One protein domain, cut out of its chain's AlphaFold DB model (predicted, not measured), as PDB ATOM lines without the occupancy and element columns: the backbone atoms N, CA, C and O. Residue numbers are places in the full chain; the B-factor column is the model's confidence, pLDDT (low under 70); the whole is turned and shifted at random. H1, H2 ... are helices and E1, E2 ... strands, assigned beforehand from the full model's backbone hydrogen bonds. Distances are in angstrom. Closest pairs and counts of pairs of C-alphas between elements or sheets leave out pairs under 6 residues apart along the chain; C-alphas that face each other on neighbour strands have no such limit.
ATOM      1  N   ASN A 510     -42.351 -29.436 -25.386       34.66
ATOM      2  CA  ASN A 510     -42.553 -29.393 -23.943       34.66
ATOM      3  C   ASN A 510     -41.279 -29.229 -23.100       34.66
ATOM      4  O   ASN A 510     -40.331 -29.991 -23.238       34.66
ATOM      5  N   LEU A 511     -41.291 -28.234 -22.205       30.47
ATOM      6  CA  LEU A 511     -40.203 -27.812 -21.312       30.47
ATOM      7  C   LEU A 511     -40.083 -28.654 -20.011       30.47
ATOM      8  O   LEU A 511     -41.071 -28.823 -19.297       30.47
ATOM      9  N   SER A 512     -38.862 -29.083 -19.642       33.31
ATOM     10  CA  SER A 512     -38.527 -29.717 -18.341       33.31
ATOM     11  C   SER A 512     -37.225 -29.162 -17.695       33.31
ATOM     12  O   SER A 512     -36.310 -28.800 -18.445       33.31
ATOM     13  N   PRO A 513     -37.112 -29.049 -16.341       28.14
ATOM     14  CA  PRO A 513     -35.980 -28.458 -15.625       28.14
ATOM     15  C   PRO A 513     -34.754 -29.361 -15.603       28.14
ATOM     16  O   PRO A 513     -34.847 -30.576 -15.437       28.14
ATOM     17  N   ALA A 514     -33.596 -28.714 -15.672       29.53
ATOM     18  CA  ALA A 514     -32.300 -29.316 -15.433       29.53
ATOM     19  C   ALA A 514     -31.973 -29.262 -13.935       29.53
ATOM     20  O   ALA A 514     -31.738 -28.176 -13.410       29.53
ATOM     21  N   ASP A 515     -31.913 -30.417 -13.273       28.34
ATOM     22  CA  ASP A 515     -31.236 -30.525 -11.983       28.34
ATOM     23  C   ASP A 515     -29.837 -31.114 -12.166       28.34
ATOM     24  O   ASP A 515     -29.591 -32.028 -12.958       28.34
ATOM     25  N   SER A 516     -28.916 -30.510 -11.424       29.66
ATOM     26  CA  SER A 516     -27.528 -30.906 -11.260       29.66
ATOM     27  C   SER A 516     -27.386 -32.381 -10.883       29.66
ATOM     28  O   SER A 516     -28.141 -32.882 -10.056       29.66
ATOM     29  N   GLU A 517     -26.328 -32.998 -11.410       26.91
ATOM     30  CA  GLU A 517     -25.844 -34.353 -11.113       26.91
ATOM     31  C   GLU A 517     -26.710 -35.507 -11.653       26.91
ATOM     32  O   GLU A 517     -27.679 -35.971 -11.065       26.91
ATOM     33  N   THR A 518     -26.264 -36.000 -12.812       30.67
ATOM     34  CA  THR A 518     -26.498 -37.317 -13.424       30.67
ATOM     35  C   THR A 518     -27.336 -38.330 -12.630       30.67
ATOM     36  O   THR A 518     -26.787 -39.165 -11.913       30.67
ATOM     37  N   VAL A 519     -28.635 -38.377 -12.937       24.86
ATOM     38  CA  VAL A 519     -29.370 -39.622 -13.221       24.86
ATOM     39  C   VAL A 519     -30.357 -39.301 -14.352       24.86
ATOM     40  O   VAL A 519     -31.317 -38.570 -14.135       24.86
ATOM     41  N   ASN A 520     -30.138 -39.819 -15.566       31.84
ATOM     42  CA  ASN A 520     -31.169 -39.808 -16.614       31.84
ATOM     43  C   ASN A 520     -32.318 -40.720 -16.155       31.84
ATOM     44  O   ASN A 520     -32.316 -41.919 -16.428       31.84
ATOM     45  N   VAL A 521     -33.272 -40.171 -15.404       34.56
ATOM     46  CA  VAL A 521     -34.519 -40.855 -15.058       34.56
ATOM     47  C   VAL A 521     -35.535 -40.494 -16.130       34.56
ATOM     48  O   VAL A 521     -36.044 -39.376 -16.150       34.56
ATOM     49  N   THR A 522     -35.815 -41.421 -17.045       45.62
ATOM     50  CA  THR A 522     -36.994 -41.319 -17.913       45.62
ATOM     51  C   THR A 522     -38.224 -41.140 -17.013       45.62
ATOM     52  O   THR A 522     -38.416 -41.978 -16.124       45.62
ATOM     53  N   PRO A 523     -39.029 -40.073 -17.180       50.16
ATOM     54  CA  PRO A 523     -40.250 -39.899 -16.408       50.16
ATOM     55  C   PRO A 523     -41.142 -41.136 -16.507       50.16
ATOM     56  O   PRO A 523     -41.334 -41.701 -17.584       50.16
ATOM     57  N   ALA A 524     -41.684 -41.576 -15.377       60.69
ATOM     58  CA  ALA A 524     -42.663 -42.648 -15.370       60.69
ATOM     59  C   ALA A 524     -44.019 -42.127 -15.876       60.69
ATOM     60  O   ALA A 524     -44.399 -40.985 -15.615       60.69
ATOM     61  N   ASP A 525     -44.785 -42.972 -16.562       76.31
ATOM     62  CA  ASP A 525     -46.139 -42.616 -16.996       76.31
ATOM     63  C   ASP A 525     -47.026 -42.294 -15.778       76.31
ATOM     64  O   ASP A 525     -47.173 -43.097 -14.843       76.31
ATOM     65  N   ALA A 526     -47.640 -41.109 -15.789       80.12
ATOM     66  CA  ALA A 526     -48.557 -40.646 -14.755       80.12
ATOM     67  C   ALA A 526     -49.808 -41.527 -14.603       80.12
ATOM     68  O   ALA A 526     -50.510 -41.406 -13.596       80.12
ATOM     69  N   ALA A 527     -50.085 -42.456 -15.527       86.69
ATOM     70  CA  ALA A 527     -51.153 -43.445 -15.389       86.69
ATOM     71  C   ALA A 527     -51.050 -44.254 -14.081       86.69
ATOM     72  O   ALA A 527     -52.078 -44.640 -13.515       86.69
ATOM     73  N   ALA A 528     -49.837 -44.450 -13.546       82.31
ATOM     74  CA  ALA A 528     -49.625 -45.109 -12.255       82.31
ATOM     75  C   ALA A 528     -50.280 -44.358 -11.078       82.31
ATOM     76  O   ALA A 528     -50.701 -44.991 -10.109       82.31
ATOM     77  N   LEU A 529     -50.419 -43.030 -11.179       87.94
ATOM     78  CA  LEU A 529     -51.009 -42.166 -10.152       87.94
ATOM     79  C   LEU A 529     -52.541 -42.286 -10.073       87.94
ATOM     80  O   LEU A 529     -53.154 -41.718  -9.175       87.94
ATOM     81  N   ASN A 530     -53.179 -43.040 -10.975       92.38
ATOM     82  CA  ASN A 530     -54.621 -43.311 -10.923       92.38
ATOM     83  C   ASN A 530     -55.039 -44.208  -9.750       92.38
ATOM     84  O   ASN A 530     -56.231 -44.327  -9.464       92.38
ATOM     85  N   THR A 531     -54.074 -44.829  -9.073       88.81
ATOM     86  CA  THR A 531     -54.297 -45.630  -7.865       88.81
ATOM     87  C   THR A 531     -53.860 -44.837  -6.635       88.81
ATOM     88  O   THR A 531     -52.885 -44.095  -6.688       88.81
ATOM     89  N   ALA A 532     -54.572 -44.969  -5.513       90.38
ATOM     90  CA  ALA A 532     -54.151 -44.353  -4.256       90.38
ATOM     91  C   ALA A 532     -52.807 -44.940  -3.791       90.38
ATOM     92  O   ALA A 532     -52.616 -46.156  -3.823       90.38
ATOM     93  N   GLY A 533     -51.884 -44.097  -3.328       85.06
ATOM     94  CA  GLY A 533     -50.549 -44.557  -2.945       85.06
ATOM     95  C   GLY A 533     -49.531 -43.438  -2.772       85.06
ATOM     96  O   GLY A 533     -49.851 -42.261  -2.925       85.06
ATOM     97  N   THR A 534     -48.295 -43.807  -2.426       83.12
ATOM     98  CA  THR A 534     -47.147 -42.887  -2.392       83.12
ATOM     99  C   THR A 534     -46.147 -43.287  -3.466       83.12
ATOM    100  O   THR A 534     -45.737 -44.442  -3.539       83.12
ATOM    101  N   TYR A 535     -45.752 -42.314  -4.273       74.56
ATOM    102  CA  TYR A 535     -44.882 -42.437  -5.430       74.56
ATOM    103  C   TYR A 535     -43.691 -41.495  -5.243       74.56
ATOM    104  O   TYR A 535     -43.760 -40.523  -4.488       74.56
ATOM    105  N   THR A 536     -42.558 -41.783  -5.870       63.47
ATOM    106  CA  THR A 536     -41.344 -40.959  -5.763       63.47
ATOM    107  C   THR A 536     -40.652 -40.925  -7.114       63.47
ATOM    108  O   THR A 536     -40.622 -41.942  -7.803       63.47
ATOM    109  N   GLY A 537     -40.116 -39.765  -7.483       53.75
ATOM    110  CA  GLY A 537     -39.452 -39.558  -8.768       53.75
ATOM    111  C   GLY A 537     -40.219 -38.612  -9.683       53.75
ATOM    112  O   GLY A 537     -40.992 -37.773  -9.224       53.75
ATOM    113  N   ILE A 538     -39.966 -38.723 -10.982       59.69
ATOM    114  CA  ILE A 538     -40.506 -37.816 -11.993       59.69
ATOM    115  C   ILE A 538     -41.575 -38.548 -12.798       59.69
ATOM    116  O   ILE A 538     -41.341 -39.671 -13.242       59.69
ATOM    117  N   TYR A 539     -42.732 -37.914 -12.983       74.25
ATOM    118  CA  TYR A 539     -43.843 -38.462 -13.760       74.25
ATOM    119  C   TYR A 539     -44.263 -37.522 -14.882       74.25
ATOM    120  O   TYR A 539     -44.165 -36.304 -14.739       74.25
ATOM    121  N   GLU A 540     -44.777 -38.086 -15.970       75.00
ATOM    122  CA  GLU A 540     -45.236 -37.332 -17.134       75.00
ATOM    123  C   GLU A 540     -46.661 -37.717 -17.548       75.00
ATOM    124  O   GLU A 540     -47.022 -38.892 -17.634       75.00
ATOM    125  N   VAL A 541     -47.470 -36.693 -17.815       78.00
ATOM    126  CA  VAL A 541     -48.781 -36.771 -18.455       78.00
ATOM    127  C   VAL A 541     -48.596 -36.456 -19.935       78.00
ATOM    128  O   VAL A 541     -48.432 -35.299 -20.320       78.00
ATOM    129  N   SER A 542     -48.633 -37.508 -20.749       72.94
ATOM    130  CA  SER A 542     -48.368 -37.469 -22.192       72.94
ATOM    131  C   SER A 542     -49.605 -37.742 -23.059       72.94
ATOM    132  O   SER A 542     -49.511 -37.752 -24.284       72.94
ATOM    133  N   SER A 543     -50.786 -37.946 -22.454       81.00
ATOM    134  CA  SER A 543     -52.047 -38.155 -23.184       81.00
ATOM    135  C   SER A 543     -53.209 -37.339 -22.613       81.00
ATOM    136  O   SER A 543     -53.250 -37.069 -21.411       81.00
ATOM    137  N   ASN A 544     -54.162 -36.965 -23.472       88.31
ATOM    138  CA  ASN A 544     -55.329 -36.181 -23.071       88.31
ATOM    139  C   ASN A 544     -56.328 -37.032 -22.272       88.31
ATOM    140  O   ASN A 544     -57.170 -37.730 -22.841       88.31
ATOM    141  N   ALA A 545     -56.186 -37.022 -20.944       89.56
ATOM    142  CA  ALA A 545     -56.944 -37.875 -20.034       89.56
ATOM    143  C   ALA A 545     -57.088 -37.274 -18.621       89.56
ATOM    144  O   ALA A 545     -56.642 -36.165 -18.316       89.56
ATOM    145  N   THR A 546     -57.757 -38.021 -17.734       92.50
ATOM    146  CA  THR A 546     -57.839 -37.696 -16.304       92.50
ATOM    147  C   THR A 546     -56.848 -38.536 -15.507       92.50
ATOM    148  O   THR A 546     -56.867 -39.761 -15.620       92.50
ATOM    149  N   TYR A 547     -56.054 -37.884 -14.661       91.38
ATOM    150  CA  TYR A 547     -55.011 -38.499 -13.850       91.38
ATOM    151  C   TYR A 547     -55.264 -38.281 -12.360       91.38
ATOM    152  O   TYR A 547     -55.561 -37.170 -11.918       91.38
ATOM    153  N   GLY A 548     -55.133 -39.355 -11.589       90.81
ATOM    154  CA  GLY A 548     -55.341 -39.387 -10.149       90.81
ATOM    155  C   GLY A 548     -56.589 -40.173  -9.715       90.81
ATOM    156  O   GLY A 548     -57.503 -40.410 -10.527       90.81
ATOM    157  N   PRO A 549     -56.656 -40.609  -8.441       91.44
ATOM    158  CA  PRO A 549     -57.673 -41.548  -7.976       91.44
ATOM    159  C   PRO A 549     -59.101 -41.051  -8.213       91.44
ATOM    160  O   PRO A 549     -59.426 -39.889  -7.969       91.44
ATOM    161  N   GLY A 550     -59.961 -41.934  -8.726       83.69
ATOM    162  CA  GLY A 550     -61.351 -41.609  -9.069       83.69
ATOM    163  C   GLY A 550     -62.329 -41.637  -7.893       83.69
ATOM    164  O   GLY A 550     -63.390 -41.022  -7.981       83.69
ATOM    165  N   THR A 551     -61.986 -42.326  -6.804       82.94
ATOM    166  CA  THR A 551     -62.841 -42.456  -5.619       82.94
ATOM    167  C   THR A 551     -62.688 -41.242  -4.705       82.94
ATOM    168  O   THR A 551     -61.578 -40.833  -4.370       82.94
ATOM    169  N   THR A 552     -63.803 -40.681  -4.244       65.88
ATOM    170  CA  THR A 552     -63.804 -39.589  -3.262       65.88
ATOM    171  C   THR A 552     -63.158 -40.044  -1.947       65.88
ATOM    172  O   THR A 552     -63.714 -40.891  -1.253       65.88
ATOM    173  N   GLY A 553     -62.005 -39.467  -1.596       68.81
ATOM    174  CA  GLY A 553     -61.247 -39.775  -0.372       68.81
ATOM    175  C   GLY A 553     -59.926 -40.514  -0.611       68.81
ATOM    176  O   GLY A 553     -59.049 -40.466   0.250       68.81
ATOM    177  N   ASP A 554     -59.752 -41.116  -1.787       85.50
ATOM    178  CA  ASP A 554     -58.471 -41.678  -2.210       85.50
ATOM    179  C   ASP A 554     -57.532 -40.554  -2.653       85.50
ATOM    180  O   ASP A 554     -57.962 -39.562  -3.238       85.50
ATOM    181  N   THR A 555     -56.238 -40.673  -2.360       88.50
ATOM    182  CA  THR A 555     -55.232 -39.676  -2.753       88.50
ATOM    183  C   THR A 555     -53.952 -40.372  -3.192       88.50
ATOM    184  O   THR A 555     -53.481 -41.295  -2.525       88.50
ATOM    185  N   ALA A 556     -53.379 -39.917  -4.304       90.56
ATOM    186  CA  ALA A 556     -52.036 -40.303  -4.718       90.56
ATOM    187  C   ALA A 556     -51.053 -39.187  -4.342       90.56
ATOM    188  O   ALA A 556     -51.259 -38.020  -4.670       90.56
ATOM    189  N   THR A 557     -50.004 -39.544  -3.604       89.56
ATOM    190  CA  THR A 557     -48.957 -38.619  -3.159       89.56
ATOM    191  C   THR A 557     -47.691 -38.863  -3.964       89.56
ATOM    192  O   THR A 557     -47.147 -39.960  -3.913       89.56
ATOM    193  N   LEU A 558     -47.203 -37.861  -4.683       77.06
ATOM    194  CA  LEU A 558     -45.945 -37.889  -5.414       77.06
ATOM    195  C   LEU A 558     -44.894 -37.057  -4.672       77.06
ATOM    196  O   LEU A 558     -45.055 -35.852  -4.517       77.06
ATOM    197  N   ASN A 559     -43.806 -37.687  -4.238       65.62
ATOM    198  CA  ASN A 559     -42.609 -37.003  -3.744       65.62
ATOM    199  C   ASN A 559     -41.639 -36.801  -4.916       65.62
ATOM    200  O   ASN A 559     -40.814 -37.672  -5.203       65.62
ATOM    201  N   GLY A 560     -41.796 -35.695  -5.639       60.28
ATOM    202  CA  GLY A 560     -41.059 -35.405  -6.867       60.28
ATOM    203  C   GLY A 560     -41.851 -34.509  -7.818       60.28
ATOM    204  O   GLY A 560     -42.777 -33.820  -7.391       60.28
ATOM    205  N   SER A 561     -41.485 -34.503  -9.099       65.88
ATOM    206  CA  SER A 561     -42.026 -33.558 -10.088       65.88
ATOM    207  C   SER A 561     -43.012 -34.218 -11.050       65.88
ATOM    208  O   SER A 561     -42.840 -35.376 -11.432       65.88
ATOM    209  N   LEU A 562     -44.032 -33.463 -11.464       70.50
ATOM    210  CA  LEU A 562     -45.050 -33.901 -12.422       70.50
ATOM    211  C   LEU A 562     -45.059 -32.982 -13.649       70.50
ATOM    212  O   LEU A 562     -45.289 -31.782 -13.517       70.50
ATOM    213  N   PHE A 563     -44.858 -33.555 -14.831       72.00
ATOM    214  CA  PHE A 563     -44.911 -32.870 -16.121       72.00
ATOM    215  C   PHE A 563     -46.275 -33.058 -16.771       72.00
ATOM    216  O   PHE A 563     -46.734 -34.187 -16.914       72.00
ATOM    217  N   VAL A 564     -46.929 -31.965 -17.156       78.62
ATOM    218  CA  VAL A 564     -48.224 -31.976 -17.840       78.62
ATOM    219  C   VAL A 564     -48.061 -31.345 -19.211       78.62
ATOM    220  O   VAL A 564     -48.178 -30.134 -19.363       78.62
ATOM    221  N   ASN A 565     -47.780 -32.195 -20.193       72.81
ATOM    222  CA  ASN A 565     -47.287 -31.838 -21.524       72.81
ATOM    223  C   ASN A 565     -48.390 -31.856 -22.602       72.81
ATOM    224  O   ASN A 565     -48.141 -31.848 -23.807       72.81
ATOM    225  N   THR A 566     -49.640 -31.948 -22.156       80.00
ATOM    226  CA  THR A 566     -50.845 -32.003 -22.980       80.00
ATOM    227  C   THR A 566     -52.043 -31.523 -22.158       80.00
ATOM    228  O   THR A 566     -51.917 -31.227 -20.967       80.00
ATOM    229  N   GLU A 567     -53.215 -31.424 -22.774       87.19
ATOM    230  CA  GLU A 567     -54.453 -31.155 -22.045       87.19
ATOM    231  C   GLU A 567     -54.748 -32.292 -21.066       87.19
ATOM    232  O   GLU A 567     -54.628 -33.460 -21.416       87.19
ATOM    233  N   ALA A 568     -55.128 -31.984 -19.829       89.69
ATOM    234  CA  ALA A 568     -55.389 -33.026 -18.842       89.69
ATOM    235  C   ALA A 568     -56.279 -32.541 -17.701       89.69
ATOM    236  O   ALA A 568     -56.339 -31.353 -17.385       89.69
ATOM    237  N   THR A 569     -56.929 -33.481 -17.017       94.00
ATOM    238  CA  THR A 569     -57.553 -33.220 -15.713       94.00
ATOM    239  C   THR A 569     -56.787 -33.957 -14.627       94.00
ATOM    240  O   THR A 569     -56.797 -35.182 -14.580       94.00
ATOM    241  N   LEU A 570     -56.152 -33.230 -13.718       94.12
ATOM    242  CA  LEU A 570     -55.543 -33.797 -12.522       94.12
ATOM    243  C   LEU A 570     -56.570 -33.817 -11.390       94.12
ATOM    244  O   LEU A 570     -57.269 -32.822 -11.180       94.12
ATOM    245  N   ARG A 571     -56.664 -34.919 -10.639       94.25
ATOM    246  CA  ARG A 571     -57.567 -35.005  -9.488       94.25
ATOM    247  C   ARG A 571     -57.006 -35.754  -8.291       94.25
ATOM    248  O   ARG A 571     -56.356 -36.772  -8.466       94.25
ATOM    249  N   ASN A 572     -57.338 -35.314  -7.079       93.25
ATOM    250  CA  ASN A 572     -57.005 -36.032  -5.839       93.25
ATOM    251  C   ASN A 572     -55.503 -36.386  -5.722       93.25
ATOM    252  O   ASN A 572     -55.131 -37.507  -5.358       93.25
ATOM    253  N   LEU A 573     -54.637 -35.428  -6.067       92.00
ATOM    254  CA  LEU A 573     -53.180 -35.590  -6.094       92.00
ATOM    255  C   LEU A 573     -52.499 -34.658  -5.090       92.00
ATOM    256  O   LEU A 573     -52.874 -33.495  -4.950       92.00
ATOM    257  N   VAL A 574     -51.455 -35.153  -4.430       92.75
ATOM    258  CA  VAL A 574     -50.551 -34.351  -3.594       92.75
ATOM    259  C   VAL A 574     -49.139 -34.484  -4.150       92.75
ATOM    260  O   VAL A 574     -48.576 -35.566  -4.107       92.75
ATOM    261  N   VAL A 575     -48.561 -33.406  -4.668       83.06
ATOM    262  CA  VAL A 575     -47.217 -33.373  -5.257       83.06
ATOM    263  C   VAL A 575     -46.286 -32.586  -4.333       83.06
ATOM    264  O   VAL A 575     -46.302 -31.360  -4.317       83.06
ATOM    265  N   ASN A 576     -45.472 -33.278  -3.544       69.62
ATOM    266  CA  ASN A 576     -44.426 -32.663  -2.721       69.62
ATOM    267  C   ASN A 576     -43.205 -32.364  -3.615       69.62
ATOM    268  O   ASN A 576     -42.193 -33.067  -3.571       69.62
ATOM    269  N   GLY A 577     -43.389 -31.407  -4.524       61.47
ATOM    270  CA  GLY A 577     -42.475 -30.998  -5.585       61.47
ATOM    271  C   GLY A 577     -43.175 -30.047  -6.563       61.47
ATOM    272  O   GLY A 577     -44.161 -29.390  -6.209       61.47
ATOM    273  N   THR A 578     -42.678 -29.954  -7.796       60.28
ATOM    274  CA  THR A 578     -43.195 -28.991  -8.782       60.28
ATOM    275  C   THR A 578     -44.074 -29.667  -9.831       60.28
ATOM    276  O   THR A 578     -43.697 -30.688 -10.407       60.28
ATOM    277  N   ILE A 579     -45.235 -29.070 -10.112       75.88
ATOM    278  CA  ILE A 579     -46.041 -29.387 -11.296       75.88
ATOM    279  C   ILE A 579     -45.667 -28.411 -12.413       75.88
ATOM    280  O   ILE A 579     -45.807 -27.197 -12.252       75.88
ATOM    281  N   PHE A 580     -45.231 -28.935 -13.551       69.19
ATOM    282  CA  PHE A 580     -44.930 -28.175 -14.760       69.19
ATOM    283  C   PHE A 580     -46.082 -28.324 -15.752       69.19
ATOM    284  O   PHE A 580     -46.447 -29.439 -16.106       69.19
ATOM    285  N   VAL A 581     -46.675 -27.209 -16.173       76.69
ATOM    286  CA  VAL A 581     -47.871 -27.176 -17.023       76.69
ATOM    287  C   VAL A 581     -47.513 -26.597 -18.385       76.69
ATOM    288  O   VAL A 581     -47.191 -25.416 -18.499       76.69
ATOM    289  N   ASN A 582     -47.583 -27.431 -19.414       73.69
ATOM    290  CA  ASN A 582     -47.286 -27.097 -20.798       73.69
ATOM    291  C   ASN A 582     -48.255 -27.808 -21.761       73.69
ATOM    292  O   ASN A 582     -47.883 -28.761 -22.432       73.69
ATOM    293  N   PRO A 583     -49.523 -27.386 -21.842       72.00
ATOM    294  CA  PRO A 583     -50.501 -28.051 -22.699       72.00
ATOM    295  C   PRO A 583     -50.446 -27.578 -24.167       72.00
ATOM    296  O   PRO A 583     -51.310 -27.940 -24.963       72.00
ATOM    297  N   GLY A 584     -49.462 -26.751 -24.534       70.75
ATOM    298  CA  GLY A 584     -49.368 -26.075 -25.828       70.75
ATOM    299  C   GLY A 584     -50.120 -24.738 -25.868       70.75
ATOM    300  O   GLY A 584     -50.817 -24.357 -24.930       70.75
ATOM    301  N   ALA A 585     -49.997 -24.004 -26.983       58.78
ATOM    302  CA  ALA A 585     -50.426 -22.599 -27.104       58.78
ATOM    303  C   ALA A 585     -51.897 -22.307 -26.722       58.78
ATOM    304  O   ALA A 585     -52.195 -21.189 -26.302       58.78
ATOM    305  N   ASN A 586     -52.795 -23.294 -26.844       67.00
ATOM    306  CA  ASN A 586     -54.229 -23.175 -26.544       67.00
ATOM    307  C   ASN A 586     -54.775 -24.313 -25.659       67.00
ATOM    308  O   ASN A 586     -55.991 -24.469 -25.565       67.00
ATOM    309  N   GLY A 587     -53.910 -25.139 -25.065       73.69
ATOM    310  CA  GLY A 587     -54.362 -26.304 -24.310       73.69
ATOM    311  C   GLY A 587     -54.815 -25.958 -22.887       73.69
ATOM    312  O   GLY A 587     -54.364 -24.978 -22.294       73.69
ATOM    313  N   ILE A 588     -55.715 -26.771 -22.325       82.44
ATOM    314  CA  ILE A 588     -56.292 -26.572 -20.987       82.44
ATOM    315  C   ILE A 588     -55.876 -27.705 -20.043       82.44
ATOM    316  O   ILE A 588     -56.079 -28.883 -20.332       82.44
ATOM    317  N   VAL A 589     -55.374 -27.341 -18.859       86.19
ATOM    318  CA  VAL A 589     -55.159 -28.271 -17.740       86.19
ATOM    319  C   VAL A 589     -56.084 -27.908 -16.586       86.19
ATOM    320  O   VAL A 589     -56.075 -26.783 -16.093       86.19
ATOM    321  N   THR A 590     -56.881 -28.873 -16.132       91.94
ATOM    322  CA  THR A 590     -57.818 -28.711 -15.012       91.94
ATOM    323  C   THR A 590     -57.252 -29.361 -13.753       91.94
ATOM    324  O   THR A 590     -56.887 -30.533 -13.776       91.94
ATOM    325  N   LEU A 591     -57.210 -28.633 -12.633       92.50
ATOM    326  CA  LEU A 591     -56.717 -29.127 -11.341       92.50
ATOM    327  C   LEU A 591     -57.871 -29.253 -10.333       92.50
ATOM    328  O   LEU A 591     -58.382 -28.250  -9.843       92.50
ATOM    329  N   ASN A 592     -58.260 -30.479  -9.980       91.31
ATOM    330  CA  ASN A 592     -59.397 -30.765  -9.100       91.31
ATOM    331  C   ASN A 592     -58.948 -31.446  -7.803       91.31
ATOM    332  O   ASN A 592     -58.663 -32.637  -7.792       91.31
ATOM    333  N   ASN A 593     -58.928 -30.733  -6.676       90.75
ATOM    334  CA  ASN A 593     -58.405 -31.285  -5.414       90.75
ATOM    335  C   ASN A 593     -56.939 -31.756  -5.554       90.75
ATOM    336  O   ASN A 593     -56.579 -32.878  -5.199       90.75
ATOM    337  N   VAL A 594     -56.106 -30.891  -6.141       90.94
ATOM    338  CA  VAL A 594     -54.664 -31.100  -6.318       90.94
ATOM    339  C   VAL A 594     -53.911 -30.132  -5.412       90.94
ATOM    340  O   VAL A 594     -54.245 -28.948  -5.355       90.94
ATOM    341  N   ARG A 595     -52.889 -30.619  -4.712       88.62
ATOM    342  CA  ARG A 595     -51.981 -29.813  -3.887       88.62
ATOM    343  C   ARG A 595     -50.553 -30.018  -4.377       88.62
ATOM    344  O   ARG A 595     -50.160 -31.163  -4.554       88.62
ATOM    345  N   ALA A 596     -49.787 -28.944  -4.556       80.62
ATOM    346  CA  ALA A 596     -48.370 -29.011  -4.910       80.62
ATOM    347  C   ALA A 596     -47.540 -27.975  -4.142       80.62
ATOM    348  O   ALA A 596     -48.110 -26.985  -3.676       80.62
ATOM    349  N   ASP A 597     -46.224 -28.186  -4.031       65.69
ATOM    350  CA  ASP A 597     -45.314 -27.180  -3.463       65.69
ATOM    351  C   ASP A 597     -45.136 -26.001  -4.428       65.69
ATOM    352  O   ASP A 597     -45.179 -24.847  -4.004       65.69
ATOM    353  N   ASN A 598     -45.019 -26.285  -5.733       61.09
ATOM    354  CA  ASN A 598     -44.969 -25.281  -6.796       61.09
ATOM    355  C   ASN A 598     -45.799 -25.703  -8.018       61.09
ATOM    356  O   ASN A 598     -45.901 -26.889  -8.338       61.09
ATOM    357  N   VAL A 599     -46.336 -24.719  -8.743       73.69
ATOM    358  CA  VAL A 599     -46.932 -24.905 -10.076       73.69
ATOM    359  C   VAL A 599     -46.309 -23.886 -11.025       73.69
ATOM    360  O   VAL A 599     -46.375 -22.684 -10.764       73.69
ATOM    361  N   VAL A 600     -45.698 -24.359 -12.109       55.62
ATOM    362  CA  VAL A 600     -45.031 -23.535 -13.124       55.62
ATOM    363  C   VAL A 600     -45.761 -23.708 -14.450       55.62
ATOM    364  O   VAL A 600     -45.874 -24.824 -14.949       55.62
ATOM    365  N   ILE A 601     -46.246 -22.607 -15.023       68.00
ATOM    366  CA  ILE A 601     -46.922 -22.594 -16.326       68.00
ATOM    367  C   ILE A 601     -45.897 -22.195 -17.386       68.00
ATOM    368  O   ILE A 601     -45.309 -21.117 -17.309       68.00
ATOM    369  N   LEU A 602     -45.663 -23.088 -18.342       52.72
ATOM    370  CA  LEU A 602     -44.606 -22.999 -19.351       52.72
ATOM    371  C   LEU A 602     -45.143 -22.594 -20.730       52.72
ATOM    372  O   LEU A 602     -44.413 -21.992 -21.513       52.72
TER     373      LEU A 602
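AT A GLANCE: This is residues 510 to 602 of the 607 residues of the protein "SLH domain-containing protein" of Domibacillus epiphyticus (UniProt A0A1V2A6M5). The chain is wound in stacked turns, a short solenoid: H1, E2 and E3 make the first turn, E4, E5 and E6 the next, and the long strands E7 and E8 each fold round as one turn more. Residues 514 to 520 stick out from this stack as an arm. The printed part has 93 residues and is mostly strand in class, with one named helix and eight named strands; along the chain E1 comes first, then H1, then the strands E2 to E8, which make one branched sheet whose neighbour pairs are parallel, with E4, E5 and E6 on one side of E7 and E8 on the other side. The whole is compact, with a radius of gyration of the C-alphas of 12.4 A and spans of 38 by 31 by 21 A.

HOW THE PARTS SIT: E1, residues 511 to 513, pairs with no named strand. H1, residues 526 to 530, is on the sheet at a height of 6.2 A; its O i to N i+4 pairs within range are 0 of 1, its i+3 pairs 2 of 2. E2, residues 533 to 536, is parallel to E5, residues 556 to 559, with N 535 and O 557 2.8 A apart. E3, residues 539 to 541, is parallel to E6, residues 562 to 564, with N 541 and O 563 at 2.8 A. E7, residues 568 to 581, bends by 157 degrees at residue 574. On one side of it lie E4, residues 545 to 547, E5 and E6, parallel to it, with N 547 and O 569, N 558 and O 574, and N 564 and O 580 at 2.8, 2.7 and 2.8 A. On the other side is parallel E8, residues 589 to 601, with N 570 and O 590 at 2.8 A.

IN THESE COORDINATES: E1 begins at C-alpha 511, (-40.203, -27.812, -21.312). E2 is 10.3 A long, E5 10.0 A, E7 9.7 A and E8 10.1 A; E8 ends at C-alpha 601, (-46.922, -22.594, -16.326).

THE WHOLE: The C-alphas of Glu 517 and Thr 552, the two farthest apart, are 39.1 A apart. The printed part has no cut, and the link from E1 to H1 is long, with 12 residues. Mean pLDDT of the printed part is 71.7; 34 residues are under 70, among them 510 to 524.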